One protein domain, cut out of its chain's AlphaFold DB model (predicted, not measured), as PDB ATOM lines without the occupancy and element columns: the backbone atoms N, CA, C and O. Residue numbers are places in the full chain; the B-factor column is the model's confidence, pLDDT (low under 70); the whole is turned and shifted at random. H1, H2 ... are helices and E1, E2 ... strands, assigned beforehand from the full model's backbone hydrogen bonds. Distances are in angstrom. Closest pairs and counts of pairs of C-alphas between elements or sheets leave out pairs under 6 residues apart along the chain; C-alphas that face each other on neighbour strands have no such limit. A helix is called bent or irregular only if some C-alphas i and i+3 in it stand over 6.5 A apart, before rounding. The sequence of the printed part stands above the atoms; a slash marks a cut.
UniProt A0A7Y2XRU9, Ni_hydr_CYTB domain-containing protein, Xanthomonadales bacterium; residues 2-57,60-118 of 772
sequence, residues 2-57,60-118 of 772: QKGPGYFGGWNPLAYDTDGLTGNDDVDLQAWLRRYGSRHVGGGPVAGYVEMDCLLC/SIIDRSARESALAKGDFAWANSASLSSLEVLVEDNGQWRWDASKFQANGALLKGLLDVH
ATOM      1  N   GLN A   2     -18.853 -32.277  75.831       50.88
ATOM      2  CA  GLN A   2     -19.207 -30.844  75.987       50.88
ATOM      3  C   GLN A   2     -20.539 -30.517  76.700       50.88
ATOM      4  O   GLN A   2     -20.618 -29.498  77.367       50.88
ATOM      5  N   LYS A   3     -21.570 -31.368  76.606       51.25
ATOM      6  CA  LYS A   3     -22.916 -31.102  77.165       51.25
ATOM      7  C   LYS A   3     -23.270 -31.903  78.429       51.25
ATOM      8  O   LYS A   3     -24.426 -31.922  78.829       51.25
ATOM      9  N   GLY A   4     -22.318 -32.649  78.996       50.75
ATOM     10  CA  GLY A   4     -22.556 -33.441  80.211       50.75
ATOM     11  C   GLY A   4     -22.288 -32.632  81.487       50.75
ATOM     12  O   GLY A   4     -21.464 -31.721  81.437       50.75
ATOM     13  N   PRO A   5     -22.923 -32.954  82.625       50.62
ATOM     14  CA  PRO A   5     -22.549 -32.372  83.913       50.62
ATOM     15  C   PRO A   5     -21.148 -32.846  84.349       50.62
ATOM     16  O   PRO A   5     -20.704 -33.944  84.000       50.62
ATOM     17  N   GLY A   6     -20.450 -32.046  85.160       58.56
ATOM     18  CA  GLY A   6     -19.178 -32.424  85.788       58.56
ATOM     19  C   GLY A   6     -17.909 -32.039  85.010       58.56
ATOM     20  O   GLY A   6     -17.944 -31.263  84.072       58.56
ATOM     21  N   TYR A   7     -16.747 -32.585  85.394       56.56
ATOM     22  CA  TYR A   7     -15.422 -32.111  84.929       56.56
ATOM     23  C   TYR A   7     -15.121 -32.216  83.438       56.56
ATOM     24  O   TYR A   7     -14.113 -31.694  82.979       56.56
ATOM     25  N   PHE A   8     -15.919 -32.969  82.699       56.44
ATOM     26  CA  PHE A   8     -15.647 -33.316  81.309       56.44
ATOM     27  C   PHE A   8     -16.740 -32.762  80.376       56.44
ATOM     28  O   PHE A   8     -16.902 -33.274  79.266       56.44
ATOM     29  N   GLY A   9     -17.498 -31.760  80.846       56.50
ATOM     30  CA  GLY A   9     -18.564 -31.066  80.122       56.50
ATOM     31  C   GLY A   9     -18.770 -29.626  80.610       56.50
ATOM     32  O   GLY A   9     -17.777 -28.958  80.880       56.50
ATOM     33  N   GLY A  10     -20.017 -29.144  80.639       60.91
ATOM     34  CA  GLY A  10     -20.371 -27.757  80.983       60.91
ATOM     35  C   GLY A  10     -20.314 -27.452  82.488       60.91
ATOM     36  O   GLY A  10     -19.575 -28.100  83.226       60.91
ATOM     37  N   TRP A  11     -21.111 -26.476  82.941       72.56
ATOM     38  CA  TRP A  11     -21.206 -26.037  84.344       72.56
ATOM     39  C   TRP A  11     -21.173 -27.205  85.347       72.56
ATOM     40  O   TRP A  11     -21.890 -28.200  85.204       72.56
ATOM     41  N   ASN A  12     -20.339 -27.074  86.381       77.00
ATOM     42  CA  ASN A  12     -20.212 -28.050  87.462       77.00
ATOM     43  C   ASN A  12     -20.138 -27.318  88.807       77.00
ATOM     44  O   ASN A  12     -19.062 -26.815  89.152       77.00
ATOM     45  N   PRO A  13     -21.213 -27.299  89.609       80.38
ATOM     46  CA  PRO A  13     -21.231 -26.509  90.835       80.38
ATOM     47  C   PRO A  13     -20.366 -27.092  91.951       80.38
ATOM     48  O   PRO A  13     -19.910 -26.352  92.813       80.38
ATOM     49  N   LEU A  14     -20.021 -28.384  91.919       81.38
ATOM     50  CA  LEU A  14     -19.093 -28.955  92.908       81.38
ATOM     51  C   LEU A  14     -17.668 -28.431  92.742       81.38
ATOM     52  O   LEU A  14     -16.909 -28.349  93.705       81.38
ATOM     53  N   ALA A  15     -17.286 -28.127  91.502       76.69
ATOM     54  CA  ALA A  15     -15.996 -27.532  91.172       76.69
ATOM     55  C   ALA A  15     -16.071 -26.009  90.979       76.69
ATOM     56  O   ALA A  15     -15.017 -25.386  90.832       76.69
ATOM     57  N   TYR A  16     -17.296 -25.467  90.967       76.25
ATOM     58  CA  TYR A  16     -17.656 -24.092  90.619       76.25
ATOM     59  C   TYR A  16     -16.963 -23.630  89.354       76.25
ATOM     60  O   TYR A  16     -16.154 -22.701  89.334       76.25
ATOM     61  N   ASP A  17     -17.217 -24.397  88.305       67.38
ATOM     62  CA  ASP A  17     -16.523 -24.234  87.047       67.38
ATOM     63  C   ASP A  17     -17.369 -23.485  86.029       67.38
ATOM     64  O   ASP A  17     -18.230 -24.064  85.369       67.38
ATOM     65  N   THR A  18     -17.104 -22.189  85.928       63.91
ATOM     66  CA  THR A  18     -17.687 -21.278  84.939       63.91
ATOM     67  C   THR A  18     -16.845 -21.139  83.674       63.91
ATOM     68  O   THR A  18     -17.286 -20.506  82.714       63.91
ATOM     69  N   ASP A  19     -15.613 -21.655  83.678       51.44
ATOM     70  CA  ASP A  19     -14.606 -21.297  82.684       51.44
ATOM     71  C   ASP A  19     -14.796 -22.111  81.403       51.44
ATOM     72  O   ASP A  19     -14.803 -23.340  81.396       51.44
ATOM     73  N   GLY A  20     -14.949 -21.403  80.284       48.72
ATOM     74  CA  GLY A  20     -15.242 -22.017  78.994       48.72
ATOM     75  C   GLY A  20     -16.732 -22.172  78.701       48.72
ATOM     76  O   GLY A  20     -17.044 -22.712  77.653       48.72
ATOM     77  N   LEU A  21     -17.651 -21.669  79.535       52.66
ATOM     78  CA  LEU A  21     -19.032 -21.427  79.108       52.66
ATOM     79  C   LEU A  21     -19.050 -20.181  78.219       52.66
ATOM     80  O   LEU A  21     -19.162 -19.049  78.687       52.66
ATOM     81  N   THR A  22     -18.907 -20.368  76.910       50.75
ATOM     82  CA  THR A  22     -19.370 -19.329  75.985       50.75
ATOM     83  C   THR A  22     -20.896 -19.246  76.093       50.75
ATOM     84  O   THR A  22     -21.545 -20.254  76.364       50.75
ATOM     85  N   GLY A  23     -21.507 -18.082  75.845       50.66
ATOM     86  CA  GLY A  23     -22.977 -17.930  75.860       50.66
ATOM     87  C   GLY A  23     -23.748 -18.818  74.858       50.66
ATOM     88  O   GLY A  23     -24.957 -18.666  74.734       50.66
ATOM     89  N   ASN A  24     -23.052 -19.717  74.149       55.31
ATOM     90  CA  ASN A  24     -23.546 -20.648  73.138       55.31
ATOM     91  C   ASN A  24     -23.276 -22.139  73.481       55.31
ATOM     92  O   ASN A  24     -23.393 -22.976  72.588       55.31
ATOM     93  N   ASP A  25     -22.891 -22.486  74.719       54.78
ATOM     94  CA  ASP A  25     -22.578 -23.862  75.178       54.78
ATOM     95  C   ASP A  25     -21.309 -24.530  74.579       54.78
ATOM     96  O   ASP A  25     -21.133 -25.747  74.701       54.78
ATOM     97  N   ASP A  26     -20.394 -23.777  73.952       60.97
ATOM     98  CA  ASP A  26     -19.096 -24.302  73.483       60.97
ATOM     99  C   ASP A  26     -18.012 -24.171  74.564       60.97
ATOM    100  O   ASP A  26     -17.842 -23.079  75.099       60.97
ATOM    101  N   VAL A  27     -17.249 -25.255  74.810       70.69
ATOM    102  CA  VAL A  27     -16.151 -25.357  75.801       70.69
ATOM    103  C   VAL A  27     -14.807 -24.887  75.227       70.69
ATOM    104  O   VAL A  27     -14.332 -25.448  74.235       70.69
ATOM    105  N   ASP A  28     -14.128 -23.948  75.897       78.69
ATOM    106  CA  ASP A  28     -12.716 -23.626  75.623       78.69
ATOM    107  C   ASP A  28     -11.801 -24.781  76.061       78.69
ATOM    108  O   ASP A  28     -11.501 -24.981  77.241       78.69
ATOM    109  N   LEU A  29     -11.322 -25.544  75.079       80.75
ATOM    110  CA  LEU A  29     -10.493 -26.727  75.297       80.75
ATOM    111  C   LEU A  29      -9.116 -26.428  75.911       80.75
ATOM    112  O   LEU A  29      -8.566 -27.294  76.592       80.75
ATOM    113  N   GLN A  30      -8.542 -25.243  75.682       86.25
ATOM    114  CA  GLN A  30      -7.244 -24.885  76.262       86.25
ATOM    115  C   GLN A  30      -7.396 -24.496  77.729       86.25
ATOM    116  O   GLN A  30      -6.615 -24.955  78.565       86.25
ATOM    117  N   ALA A  31      -8.411 -23.686  78.048       79.25
ATOM    118  CA  ALA A  31      -8.760 -23.370  79.431       79.25
ATOM    119  C   ALA A  31      -9.095 -24.653  80.209       79.25
ATOM    120  O   ALA A  31      -8.548 -24.895  81.288       79.25
ATOM    121  N   TRP A  32      -9.882 -25.539  79.593       80.31
ATOM    122  CA  TRP A  32     -10.206 -26.848  80.144       80.31
ATOM    123  C   TRP A  32      -8.954 -27.700  80.411       80.31
ATOM    124  O   TRP A  32      -8.808 -28.263  81.496       80.31
ATOM    125  N   LEU A  33      -8.005 -27.767  79.465       84.19
ATOM    126  CA  LEU A  33      -6.754 -28.517  79.635       84.19
ATOM    127  C   LEU A  33      -5.868 -27.963  80.753       84.19
ATOM    128  O   LEU A  33      -5.289 -28.750  81.503       84.19
ATOM    129  N   ARG A  34      -5.769 -26.638  80.893       85.25
ATOM    130  CA  ARG A  34      -5.001 -26.010  81.983       85.25
ATOM    131  C   ARG A  34      -5.535 -26.413  83.360       85.25
ATOM    132  O   ARG A  34      -4.754 -26.517  84.300       85.25
ATOM    133  N   ARG A  35      -6.844 -26.669  83.468       77.12
ATOM    134  CA  ARG A  35      -7.531 -26.958  84.735       77.12
ATOM    135  C   ARG A  35      -7.696 -28.452  85.029       77.12
ATOM    136  O   ARG A  35      -7.450 -28.887  86.151       77.12
ATOM    137  N   TYR A  36      -8.086 -29.243  84.030       78.06
ATOM    138  CA  TYR A  36      -8.414 -30.669  84.178       78.06
ATOM    139  C   TYR A  36      -7.481 -31.607  83.429       78.06
ATOM    140  O   TYR A  36      -7.600 -32.828  83.569       78.06
ATOM    141  N   GLY A  37      -6.523 -31.071  82.671       82.06
ATOM    142  CA  GLY A  37      -5.558 -31.873  81.930       82.06
ATOM    143  C   GLY A  37      -4.767 -32.823  82.829       82.06
ATOM    144  O   GLY A  37      -4.408 -33.908  82.381       82.06
ATOM    145  N   SER A  38      -4.554 -32.481  84.108       81.88
ATOM    146  CA  SER A  38      -3.898 -33.368  85.084       81.88
ATOM    147  C   SER A  38      -4.626 -34.707  85.241       81.88
ATOM    148  O   SER A  38      -3.978 -35.735  85.393       81.88
ATOM    149  N   ARG A  39      -5.958 -34.710  85.100       78.00
ATOM    150  CA  ARG A  39      -6.832 -35.891  85.212       78.00
ATOM    151  C   ARG A  39      -7.225 -36.486  83.860       78.00
ATOM    152  O   ARG A  39      -7.867 -37.535  83.807       78.00
ATOM    153  N   HIS A  40      -6.888 -35.808  82.766       81.19
ATOM    154  CA  HIS A  40      -7.155 -36.277  81.418       81.19
ATOM    155  C   HIS A  40      -5.927 -36.978  80.855       81.19
ATOM    156  O   HIS A  40      -4.830 -36.421  80.821       81.19
ATOM    157  N   VAL A  41      -6.138 -38.180  80.331       83.31
ATOM    158  CA  VAL A  41      -5.072 -38.981  79.724       83.31
ATOM    159  C   VAL A  41      -4.591 -38.433  78.378       83.31
ATOM    160  O   VAL A  41      -3.616 -38.931  77.849       83.31
ATOM    161  N   GLY A  42      -5.229 -37.400  77.824       82.44
ATOM    162  CA  GLY A  42      -4.924 -36.839  76.502       82.44
ATOM    163  C   GLY A  42      -5.746 -37.477  75.373       82.44
ATOM    164  O   GLY A  42      -6.565 -38.365  75.612       82.44
ATOM    165  N   GLY A  43      -5.588 -36.992  74.140       81.75
ATOM    166  CA  GLY A  43      -6.374 -37.464  72.990       81.75
ATOM    167  C   GLY A  43      -7.830 -36.961  72.957       81.75
ATOM    168  O   GLY A  43      -8.188 -35.982  73.608       81.75
ATOM    169  N   GLY A  44      -8.689 -37.610  72.160       79.69
ATOM    170  CA  GLY A  44     -10.101 -37.219  72.028       79.69
ATOM    171  C   GLY A  44     -10.287 -35.782  71.500       79.69
ATOM    172  O   GLY A  44      -9.542 -35.374  70.608       79.69
ATOM    173  N   PRO A  45     -11.245 -34.994  72.035       76.31
ATOM    174  CA  PRO A  45     -11.476 -33.603  71.621       76.31
ATOM    175  C   PRO A  45     -10.248 -32.693  71.757       76.31
ATOM    176  O   PRO A  45     -10.130 -31.713  71.031       76.31
ATOM    177  N   VAL A  46      -9.317 -33.031  72.656       84.31
ATOM    178  CA  VAL A  46      -8.101 -32.250  72.925       84.31
ATOM    179  C   VAL A  46      -6.854 -32.817  72.242       84.31
ATOM    180  O   VAL A  46      -5.754 -32.327  72.482       84.31
ATOM    181  N   ALA A  47      -7.006 -33.809  71.354       87.00
ATOM    182  CA  ALA A  47      -5.894 -34.446  70.643       87.00
ATOM    183  C   ALA A  47      -5.054 -33.466  69.806       87.00
ATOM    184  O   ALA A  47      -3.884 -33.733  69.553       87.00
ATOM    185  N   GLY A  48      -5.638 -32.337  69.386       88.44
ATOM    186  CA  GLY A  48      -4.914 -31.266  68.694       88.44
ATOM    187  C   GLY A  48      -3.964 -30.459  69.590       88.44
ATOM    188  O   GLY A  48      -3.131 -29.729  69.067       88.44
ATOM    189  N   TYR A  49      -4.081 -30.590  70.915       90.12
ATOM    190  CA  TYR A  49      -3.255 -29.891  71.902       90.12
ATOM    191  C   TYR A  49      -2.332 -30.847  72.658       90.12
ATOM    192  O   TYR A  49      -1.136 -30.593  72.746       90.12
ATOM    193  N   VAL A  50      -2.883 -31.938  73.202       90.12
ATOM    194  CA  VAL A  50      -2.154 -32.912  74.028       90.12
ATOM    195  C   VAL A  50      -2.454 -34.322  73.523       90.12
ATOM    196  O   VAL A  50      -3.609 -34.763  73.494       90.12
ATOM    197  N   GLU A  51      -1.405 -35.045  73.132       88.19
ATOM    198  CA  GLU A  51      -1.502 -36.451  72.735       88.19
ATOM    199  C   GLU A  51      -1.884 -37.351  73.924       88.19
ATOM    200  O   GLU A  51      -1.865 -36.925  75.076       88.19
ATOM    201  N   MET A  52      -2.248 -38.606  73.664       88.44
ATOM    202  CA  MET A  52      -2.492 -39.574  74.739       88.44
ATOM    203  C   MET A  52      -1.190 -39.842  75.515       88.44
ATOM    204  O   MET A  52      -0.197 -40.277  74.935       88.44
ATOM    205  N   ASP A  53      -1.199 -39.622  76.825       89.94
ATOM    206  CA  ASP A  53      -0.077 -39.847  77.725       89.94
ATOM    207  C   ASP A  53      -0.050 -41.300  78.209       89.94
ATOM    208  O   ASP A  53      -0.582 -41.670  79.262       89.94
ATOM    209  N   CYS A  54       0.614 -42.147  77.427       89.00
ATOM    210  CA  CYS A  54       0.839 -43.543  77.786       89.00
ATOM    211  C   CYS A  54       1.626 -43.695  79.099       89.00
ATOM    212  O   CYS A  54       1.509 -44.729  79.764       89.00
ATOM    213  N   LEU A  55       2.415 -42.687  79.497       89.31
ATOM    214  CA  LEU A  55       3.260 -42.762  80.684       89.31
ATOM    215  C   LEU A  55       2.428 -42.786  81.965       89.31
ATOM    216  O   LEU A  55       2.895 -43.357  82.950       89.31
ATOM    217  N   LEU A  56       1.213 -42.216  81.962       88.88
ATOM    218  CA  LEU A  56       0.294 -42.219  83.114       88.88
ATOM    219  C   LEU A  56      -0.043 -43.632  83.579       88.88
ATOM    220  O   LEU A  56      -0.058 -43.915  84.775       88.88
ATOM    221  N   CYS A  57      -0.272 -44.527  82.620       89.31
ATOM    222  CA  CYS A  57      -0.792 -45.864  82.878       89.31
ATOM    223  C   CYS A  57       0.276 -46.954  82.768       89.31
ATOM    224  O   CYS A  57       0.145 -48.000  83.396       89.31
ATOM    225  N   SER A  60       6.200 -46.503  85.971       87.88
ATOM    226  CA  SER A  60       6.328 -46.260  87.409       87.88
ATOM    227  C   SER A  60       6.436 -44.775  87.779       87.88
ATOM    228  O   SER A  60       6.650 -44.464  88.948       87.88
ATOM    229  N   ILE A  61       6.318 -43.855  86.816       88.81
ATOM    230  CA  ILE A  61       6.352 -42.415  87.087       88.81
ATOM    231  C   ILE A  61       5.052 -42.028  87.802       88.81
ATOM    232  O   ILE A  61       3.970 -42.074  87.214       88.81
ATOM    233  N   ILE A  62       5.154 -41.663  89.079       82.44
ATOM    234  CA  ILE A  62       4.014 -41.189  89.880       82.44
ATOM    235  C   ILE A  62       4.065 -39.669  90.070       82.44
ATOM    236  O   ILE A  62       3.015 -39.039  90.134       82.44
ATOM    237  N   ASP A  63       5.256 -39.062  90.084       85.75
ATOM    238  CA  ASP A  63       5.390 -37.604  90.126       85.75
ATOM    239  C   ASP A  63       4.976 -36.986  88.782       85.75
ATOM    240  O   ASP A  63       5.580 -37.241  87.736       85.75
ATOM    241  N   ARG A  64       3.916 -36.174  88.821       85.06
ATOM    242  CA  ARG A  64       3.357 -35.467  87.662       85.06
ATOM    243  C   ARG A  64       3.476 -33.957  87.763       85.06
ATOM    244  O   ARG A  64       2.979 -33.274  86.871       85.06
ATOM    245  N   SER A  65       4.173 -33.433  88.768       88.44
ATOM    246  CA  SER A  65       4.325 -31.989  88.993       88.44
ATOM    247  C   SER A  65       4.780 -31.240  87.732       88.44
ATOM    248  O   SER A  65       4.208 -30.210  87.376       88.44
ATOM    249  N   ALA A  66       5.735 -31.806  86.986       90.12
ATOM    250  CA  ALA A  66       6.223 -31.245  85.728       90.12
ATOM    251  C   ALA A  66       5.146 -31.204  84.626       90.12
ATOM    252  O   ALA A  66       4.976 -30.177  83.966       90.12
ATOM    253  N   ARG A  67       4.375 -32.288  84.458       90.56
ATOM    254  CA  ARG A  67       3.249 -32.349  83.511       90.56
ATOM    255  C   ARG A  67       2.146 -31.367  83.888       90.56
ATOM    256  O   ARG A  67       1.632 -30.665  83.024       90.56
ATOM    257  N   GLU A  68       1.785 -31.310  85.165       90.06
ATOM    258  CA  GLU A  68       0.761 -30.395  85.671       90.06
ATOM    259  C   GLU A  68       1.160 -28.933  85.475       90.06
ATOM    260  O   GLU A  68       0.364 -28.136  84.983       90.06
ATOM    261  N   SER A  69       2.414 -28.597  85.781       90.44
ATOM    262  CA  SER A  69       2.996 -27.275  85.536       90.44
ATOM    263  C   SER A  69       2.954 -26.905  84.050       90.44
ATOM    264  O   SER A  69       2.519 -25.805  83.705       90.44
ATOM    265  N   ALA A  70       3.342 -27.824  83.160       91.38
ATOM    266  CA  ALA A  70       3.282 -27.606  81.715       91.38
ATOM    267  C   ALA A  70       1.840 -27.366  81.233       91.38
ATOM    268  O   ALA A  70       1.579 -26.384  80.534       91.38
ATOM    269  N   LEU A  71       0.884 -28.193  81.671       91.56
ATOM    270  CA  LEU A  71      -0.537 -28.016  81.360       91.56
ATOM    271  C   LEU A  71      -1.066 -26.667  81.847       91.56
ATOM    272  O   LEU A  71      -1.676 -25.953  81.057       91.56
ATOM    273  N   ALA A  72      -0.793 -26.285  83.098       89.50
ATOM    274  CA  ALA A  72      -1.244 -25.019  83.678       89.50
ATOM    275  C   ALA A  72      -0.683 -23.798  82.921       89.50
ATOM    276  O   ALA A  72      -1.407 -22.833  82.645       89.50
ATOM    277  N   LYS A  73       0.590 -23.861  82.506       90.19
ATOM    278  CA  LYS A  73       1.249 -22.826  81.688       90.19
ATOM    279  C   LYS A  73       0.745 -22.792  80.240       90.19
ATOM    280  O   LYS A  73       0.890 -21.765  79.575       90.19
ATOM    281  N   GLY A  74       0.080 -23.849  79.773       91.06
ATOM    282  CA  GLY A  74      -0.354 -24.007  78.384       91.06
ATOM    283  C   GLY A  74       0.747 -24.510  77.453       91.06
ATOM    284  O   GLY A  74       0.623 -24.380  76.238       91.06
ATOM    285  N   ASP A  75       1.813 -25.086  78.010       90.94
ATOM    286  CA  ASP A  75       2.866 -25.773  77.262       90.94
ATOM    287  C   ASP A  75       2.415 -27.200  76.902       90.94
ATOM    288  O   ASP A  75       2.951 -28.215  77.354       90.94
ATOM    289  N   PHE A  76       1.334 -27.276  76.122       92.25
ATOM    290  CA  PHE A  76       0.655 -28.532  75.802       92.25
ATOM    291  C   PHE A  76       1.543 -29.505  75.017       92.25
ATOM    292  O   PHE A  76       1.435 -30.716  75.204       92.25
ATOM    293  N   ALA A  77       2.458 -28.979  74.197       88.94
ATOM    294  CA  ALA A  77       3.375 -29.773  73.385       88.94
ATOM    295  C   ALA A  77       4.343 -30.613  74.235       88.94
ATOM    296  O   ALA A  77       4.682 -31.732  73.854       88.94
ATOM    297  N   TRP A  78       4.764 -30.097  75.393       89.31
ATOM    298  CA  TRP A  78       5.695 -30.793  76.283       89.31
ATOM    299  C   TRP A  78       5.028 -31.477  77.470       89.31
ATOM    300  O   TRP A  78       5.690 -32.273  78.133       89.31
ATOM    301  N   ALA A  79       3.736 -31.240  77.716       91.44
ATOM    302  CA  ALA A  79       3.020 -31.729  78.894       91.44
ATOM    303  C   ALA A  79       3.273 -33.212  79.216       91.44
ATOM    304  O   ALA A  79       3.645 -33.547  80.340       91.44
ATOM    305  N   ASN A  80       3.138 -34.104  78.234       90.75
ATOM    306  CA  ASN A  80       3.322 -35.539  78.466       90.75
ATOM    307  C   ASN A  80       4.796 -35.896  78.710       90.75
ATOM    308  O   ASN A  80       5.131 -36.576  79.684       90.75
ATOM    309  N   SER A  81       5.688 -35.373  77.864       90.62
ATOM    310  CA  SER A  81       7.134 -35.615  77.953       90.62
ATOM    311  C   SER A  81       7.761 -35.026  79.218       90.62
ATOM    312  O   SER A  81       8.729 -35.585  79.721       90.62
ATOM    313  N   ALA A  82       7.192 -33.955  79.781       91.44
ATOM    314  CA  ALA A  82       7.682 -33.310  80.999       91.44
ATOM    315  C   ALA A  82       7.772 -34.284  82.184       91.44
ATOM    316  O   ALA A  82       8.678 -34.166  83.006       91.44
ATOM    317  N   SER A  83       6.909 -35.309  82.240       90.06
ATOM    318  CA  SER A  83       6.971 -36.355  83.276       90.06
ATOM    319  C   SER A  83       8.296 -37.138  83.268       90.06
ATOM    320  O   SER A  83       8.719 -37.648  84.304       90.06
ATOM    321  N   LEU A  84       8.980 -37.219  82.120       92.44
ATOM    322  CA  LEU A  84      10.271 -37.901  81.975       92.44
ATOM    323  C   LEU A  84      11.420 -37.175  82.696       92.44
ATOM    324  O   LEU A  84      12.487 -37.761  82.885       92.44
ATOM    325  N   SER A  85      11.205 -35.932  83.137       92.50
ATOM    326  CA  SER A  85      12.166 -35.205  83.974       92.50
ATOM    327  C   SER A  85      12.374 -35.841  85.348       92.50
ATOM    328  O   SER A  85      13.488 -35.806  85.860       92.50
ATOM    329  N   SER A  86      11.369 -36.542  85.885       90.44
ATOM    330  CA  SER A  86      11.496 -37.336  87.121       90.44
ATOM    331  C   SER A  86      12.528 -38.469  87.016       90.44
ATOM    332  O   SER A  86      13.044 -38.945  88.024       90.44
ATOM    333  N   LEU A  87      12.847 -38.891  85.787       91.38
ATOM    334  CA  LEU A  87      13.865 -39.896  85.472       91.38
ATOM    335  C   LEU A  87      15.156 -39.267  84.922       91.38
ATOM    336  O   LEU A  87      16.040 -39.987  84.448       91.38
ATOM    337  N   GLU A  88      15.240 -37.931  84.927       92.25
ATOM    338  CA  GLU A  88      16.313 -37.130  84.325       92.25
ATOM    339  C   GLU A  88      16.523 -37.414  82.825       92.25
ATOM    340  O   GLU A  88      17.588 -37.153  82.271       92.25
ATOM    341  N   VAL A  89      15.522 -37.981  82.147       93.44
ATOM    342  CA  VAL A  89      15.557 -38.229  80.694       93.44
ATOM    343  C   VAL A  89      15.377 -36.926  79.922       93.44
ATOM    344  O   VAL A  89      15.949 -36.745  78.845       93.44
ATOM    345  N   LEU A  90      14.591 -36.019  80.493       93.00
ATOM    346  CA  LEU A  90      14.350 -34.683  79.983       93.00
ATOM    347  C   LEU A  90      14.790 -33.674  81.045       93.00
ATOM    348  O   LEU A  90      14.403 -33.787  82.204       93.00
ATOM    349  N   VAL A  91      15.602 -32.699  80.659       92.06
ATOM    350  CA  VAL A  91      16.138 -31.673  81.557       92.06
ATOM    351  C   VAL A  91      15.670 -30.315  81.059       92.06
ATOM    352  O   VAL A  91      15.721 -30.047  79.859       92.06
ATOM    353  N   GLU A  92      15.203 -29.466  81.966       86.75
ATOM    354  CA  GLU A  92      14.858 -28.083  81.651       86.75
ATOM    355  C   GLU A  92      16.125 -27.212  81.716       86.75
ATOM    356  O   GLU A  92      16.843 -27.215  82.715       86.75
ATOM    357  N   ASP A  93      16.414 -26.480  80.640       85.88
ATOM    358  CA  ASP A  93      17.533 -25.543  80.532       85.88
ATOM    359  C   ASP A  93      17.027 -24.228  79.923       85.88
ATOM    360  O   ASP A  93      16.507 -24.206  78.809       85.88
ATOM    361  N   ASN A  94      17.130 -23.125  80.672       83.38
ATOM    362  CA  ASN A  94      16.635 -21.796  80.281       83.38
ATOM    363  C   ASN A  94      15.171 -21.778  79.779       83.38
ATOM    364  O   ASN A  94      14.837 -21.052  78.842       83.38
ATOM    365  N   GLY A  95      14.295 -22.583  80.392       79.31
ATOM    366  CA  GLY A  95      12.884 -22.696  80.002       79.31
ATOM    367  C   GLY A  95      12.641 -23.507  78.724       79.31
ATOM    368  O   GLY A  95      11.557 -23.432  78.150       79.31
ATOM    369  N   GLN A  96      13.641 -24.261  78.253       84.69
ATOM    370  CA  GLN A  96      13.515 -25.201  77.144       84.69
ATOM    371  C   GLN A  96      13.830 -26.625  77.600       84.69
ATOM    372  O   GLN A  96      14.746 -26.863  78.384       84.69
ATOM    373  N   TRP A  97      13.091 -27.591  77.068       88.94
ATOM    374  CA  TRP A  97      13.325 -29.002  77.343       88.94
ATOM    375  C   TRP A  97      14.433 -29.571  76.453       88.94
ATOM    376  O   TRP A  97      14.405 -29.431  75.228       88.94
ATOM    377  N   ARG A  98      15.392 -30.270  77.066       91.56
ATOM    378  CA  ARG A  98      16.499 -30.953  76.390       91.56
ATOM    379  C   ARG A  98      16.568 -32.415  76.818       91.56
ATOM    380  O   ARG A  98      16.570 -32.725  78.004       91.56
ATOM    381  N   TRP A  99      16.693 -33.317  75.849       92.31
ATOM    382  CA  TRP A  99      16.947 -34.734  76.116       92.31
ATOM    383  C   TRP A  99      18.358 -34.944  76.674       92.31
ATOM    384  O   TRP A  99      19.338 -34.445  76.104       92.31
ATOM    385  N   ASP A 100      18.480 -35.712  77.756       94.50
ATOM    386  CA  ASP A 100      19.784 -36.147  78.249       94.50
ATOM    387  C   ASP A 100      20.263 -37.374  77.466       94.50
ATOM    388  O   ASP A 100      19.838 -38.503  77.711       94.50
ATOM    389  N   ALA A 101      21.198 -37.152  76.540       93.88
ATOM    390  CA  ALA A 101      21.808 -38.204  75.729       93.88
ATOM    391  C   ALA A 101      22.448 -39.330  76.564       93.88
ATOM    392  O   ALA A 101      22.555 -40.452  76.069       93.88
ATOM    393  N   SER A 102      22.832 -39.072  77.824       95.31
ATOM    394  CA  SER A 102      23.384 -40.099  78.719       95.31
ATOM    395  C   SER A 102      22.375 -41.207  79.057       95.31
ATOM    396  O   SER A 102      22.765 -42.329  79.383       95.31
ATOM    397  N   LYS A 103      21.074 -40.916  78.925       96.06
ATOM    398  CA  LYS A 103      19.965 -41.837  79.208       96.06
ATOM    399  C   LYS A 103      19.566 -42.695  78.003       96.06
ATOM    400  O   LYS A 103      18.616 -43.479  78.100       96.06
ATOM    401  N   PHE A 104      20.287 -42.588  76.886       95.88
ATOM    402  CA  PHE A 104      20.013 -43.312  75.648       95.88
ATOM    403  C   PHE A 104      21.176 -44.221  75.238       95.88
ATOM    404  O   PHE A 104      22.353 -43.951  75.463       95.88
ATOM    405  N   GLN A 105      20.825 -45.327  74.599       95.44
ATOM    406  CA  GLN A 105      21.734 -46.223  73.903       95.44
ATOM    407  C   GLN A 105      22.132 -45.622  72.548       95.44
ATOM    408  O   GLN A 105      21.452 -44.751  72.008       95.44
ATOM    409  N   ALA A 106      23.191 -46.154  71.934       93.00
ATOM    410  CA  ALA A 106      23.680 -45.682  70.634       93.00
ATOM    411  C   ALA A 106      22.645 -45.791  69.492       93.00
ATOM    412  O   ALA A 106      22.743 -45.073  68.503       93.00
ATOM    413  N   ASN A 107      21.651 -46.675  69.621       93.88
ATOM    414  CA  ASN A 107      20.549 -46.825  68.664       93.88
ATOM    415  C   ASN A 107      19.361 -45.877  68.936       93.88
ATOM    416  O   ASN A 107      18.328 -46.014  68.285       93.88
ATOM    417  N   GLY A 108      19.479 -44.964  69.907       91.00
ATOM    418  CA  GLY A 108      18.427 -44.021  70.292       91.00
ATOM    419  C   GLY A 108      17.351 -44.592  71.222       91.00
ATOM    420  O   GLY A 108      16.410 -43.879  71.554       91.00
ATOM    421  N   ALA A 109      17.458 -45.848  71.669       91.25
ATOM    422  CA  ALA A 109      16.555 -46.400  72.680       91.25
ATOM    423  C   ALA A 109      16.948 -45.929  74.088       91.25
ATOM    424  O   ALA A 109      18.132 -45.784  74.378       91.25
ATOM    425  N   LEU A 110      15.985 -45.764  75.000       92.38
ATOM    426  CA  LEU A 110      16.289 -45.492  76.412       92.38
ATOM    427  C   LEU A 110      17.103 -46.633  77.041       92.38
ATOM    428  O   LEU A 110      17.018 -47.799  76.628       92.38
ATOM    429  N   LEU A 111      17.893 -46.308  78.066       94.00
ATOM    430  CA  LEU A 111      18.582 -47.317  78.869       94.00
ATOM    431  C   LEU A 111      17.579 -48.328  79.445       94.00
ATOM    432  O   LEU A 111      16.481 -47.987  79.893       94.00
ATOM    433  N   LYS A 112      17.956 -49.611  79.410       89.62
ATOM    434  CA  LYS A 112      17.087 -50.704  79.851       89.62
ATOM    435  C   LYS A 112      16.710 -50.524  81.324       89.62
ATOM    436  O   LYS A 112      17.581 -50.334  82.163       89.62
ATOM    437  N   GLY A 113      15.419 -50.650  81.620       86.69
ATOM    438  CA  GLY A 113      14.881 -50.528  82.977       86.69
ATOM    439  C   GLY A 113      14.611 -49.092  83.426       86.69
ATOM    440  O   GLY A 113      14.004 -48.923  84.471       86.69
ATOM    441  N   LEU A 114      14.986 -48.075  82.638       89.69
ATOM    442  CA  LEU A 114      14.788 -46.678  83.029       89.69
ATOM    443  C   LEU A 114      13.305 -46.285  83.076       89.69
ATOM    444  O   LEU A 114      12.871 -45.671  84.037       89.69
ATOM    445  N   LEU A 115      12.529 -46.658  82.052       87.88
ATOM    446  CA  LEU A 115      11.106 -46.303  81.946       87.88
ATOM    447  C   LEU A 115      10.158 -47.314  82.624       87.88
ATOM    448  O   LEU A 115       9.000 -46.990  82.859       87.88
ATOM    449  N   ASP A 116      10.641 -48.535  82.884       87.25
ATOM    450  CA  ASP A 116       9.884 -49.666  83.455       87.25
ATOM    451  C   ASP A 116       8.450 -49.815  82.901       87.25
ATOM    452  O   ASP A 116       7.460 -49.645  83.610       87.25
ATOM    453  N   VAL A 117       8.317 -50.095  81.598       89.12
ATOM    454  CA  VAL A 117       6.992 -50.164  80.962       89.12
ATOM    455  C   VAL A 117       6.207 -51.390  81.440       89.12
ATOM    456  O   VAL A 117       6.647 -52.525  81.247       89.12
ATOM    457  N   HIS A 118       5.018 -51.179  82.007       89.19
ATOM    458  CA  HIS A 118       4.213 -52.237  82.626       89.19
ATOM    459  C   HIS A 118       2.699 -52.106  82.376       89.19
ATOM    460  O   HIS A 118       2.202 -51.134  81.808       89.19
TER     461      HIS A 118
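AT A GLANCE: This is residues 2 to 57 and 60 to 118 of the 772 residues of the protein "Ni_hydr_CYTB domain-containing protein" of Xanthomonadales bacterium (UniProt A0A7Y2XRU9). With little regular structure, this is a loose, elongated body: H1, H3 and H4 lie side by side along its middle, loop residues 2 to 28 make one end, and the hairpin E1 E2 with loop residues 100 to 118 makes the other. The printed part has 115 residues, 41 in named elements, mostly helix, in the order H1 H2 H3 H4 E1 E2; the two-strand sheet is antiparallel. The radius of gyration of the C-alphas is 16.6 A, and the spans are 54 by 33 by 23 A.

HOW THE PARTS SIT: H1, residues 29 to 39, touches H3, residues 65 to 73, opposite ways at a shallow tilt of 14 degrees; the closest C-alphas, of Arg 34 and Ala 72, are 4.2 A apart. H2, residues 54 to 57, is close but not clearly touching H4, residues 79 to 87; the closest C-alphas, of Leu 55 and Asn 80, are 7.6 A apart. H3 and H4 touch as a helical hairpin, at a shallow tilt of 27 degrees; the closest C-alphas, of Arg 67 and Ala 79, are 4.7 A apart. E1, residues 90 to 93, and E2, residues 96 to 99, form an antiparallel hairpin, with N 91 and O 98 within hydrogen-bond range at 2.8 A. Every O i to N i+4 pair is within range in H3, 5 of 7 in H1 and 0 of 5 in H4, which has 5 of 6 O i to N i+3 pairs; H2 is too short for an i+4 pair.

IN THESE COORDINATES: H1 begins at C-alpha 29 (-10.493, -26.727, 75.297), spans 14.0 A, and is irregular, with C-alphas 35 and 38 7.4 A apart. H3 spans 12.1 A and H4 15.1 A. E2 ends at C-alpha 99 (16.947, -34.734, 76.116).

THE WHOLE: Residues 58 to 59 are not printed, and C-alphas 57 and 60 are 8.4 A apart across the cut. The link from H1 to H2 is long. pLDDT is under 70 in residues 2 to 10 and 17 to 26.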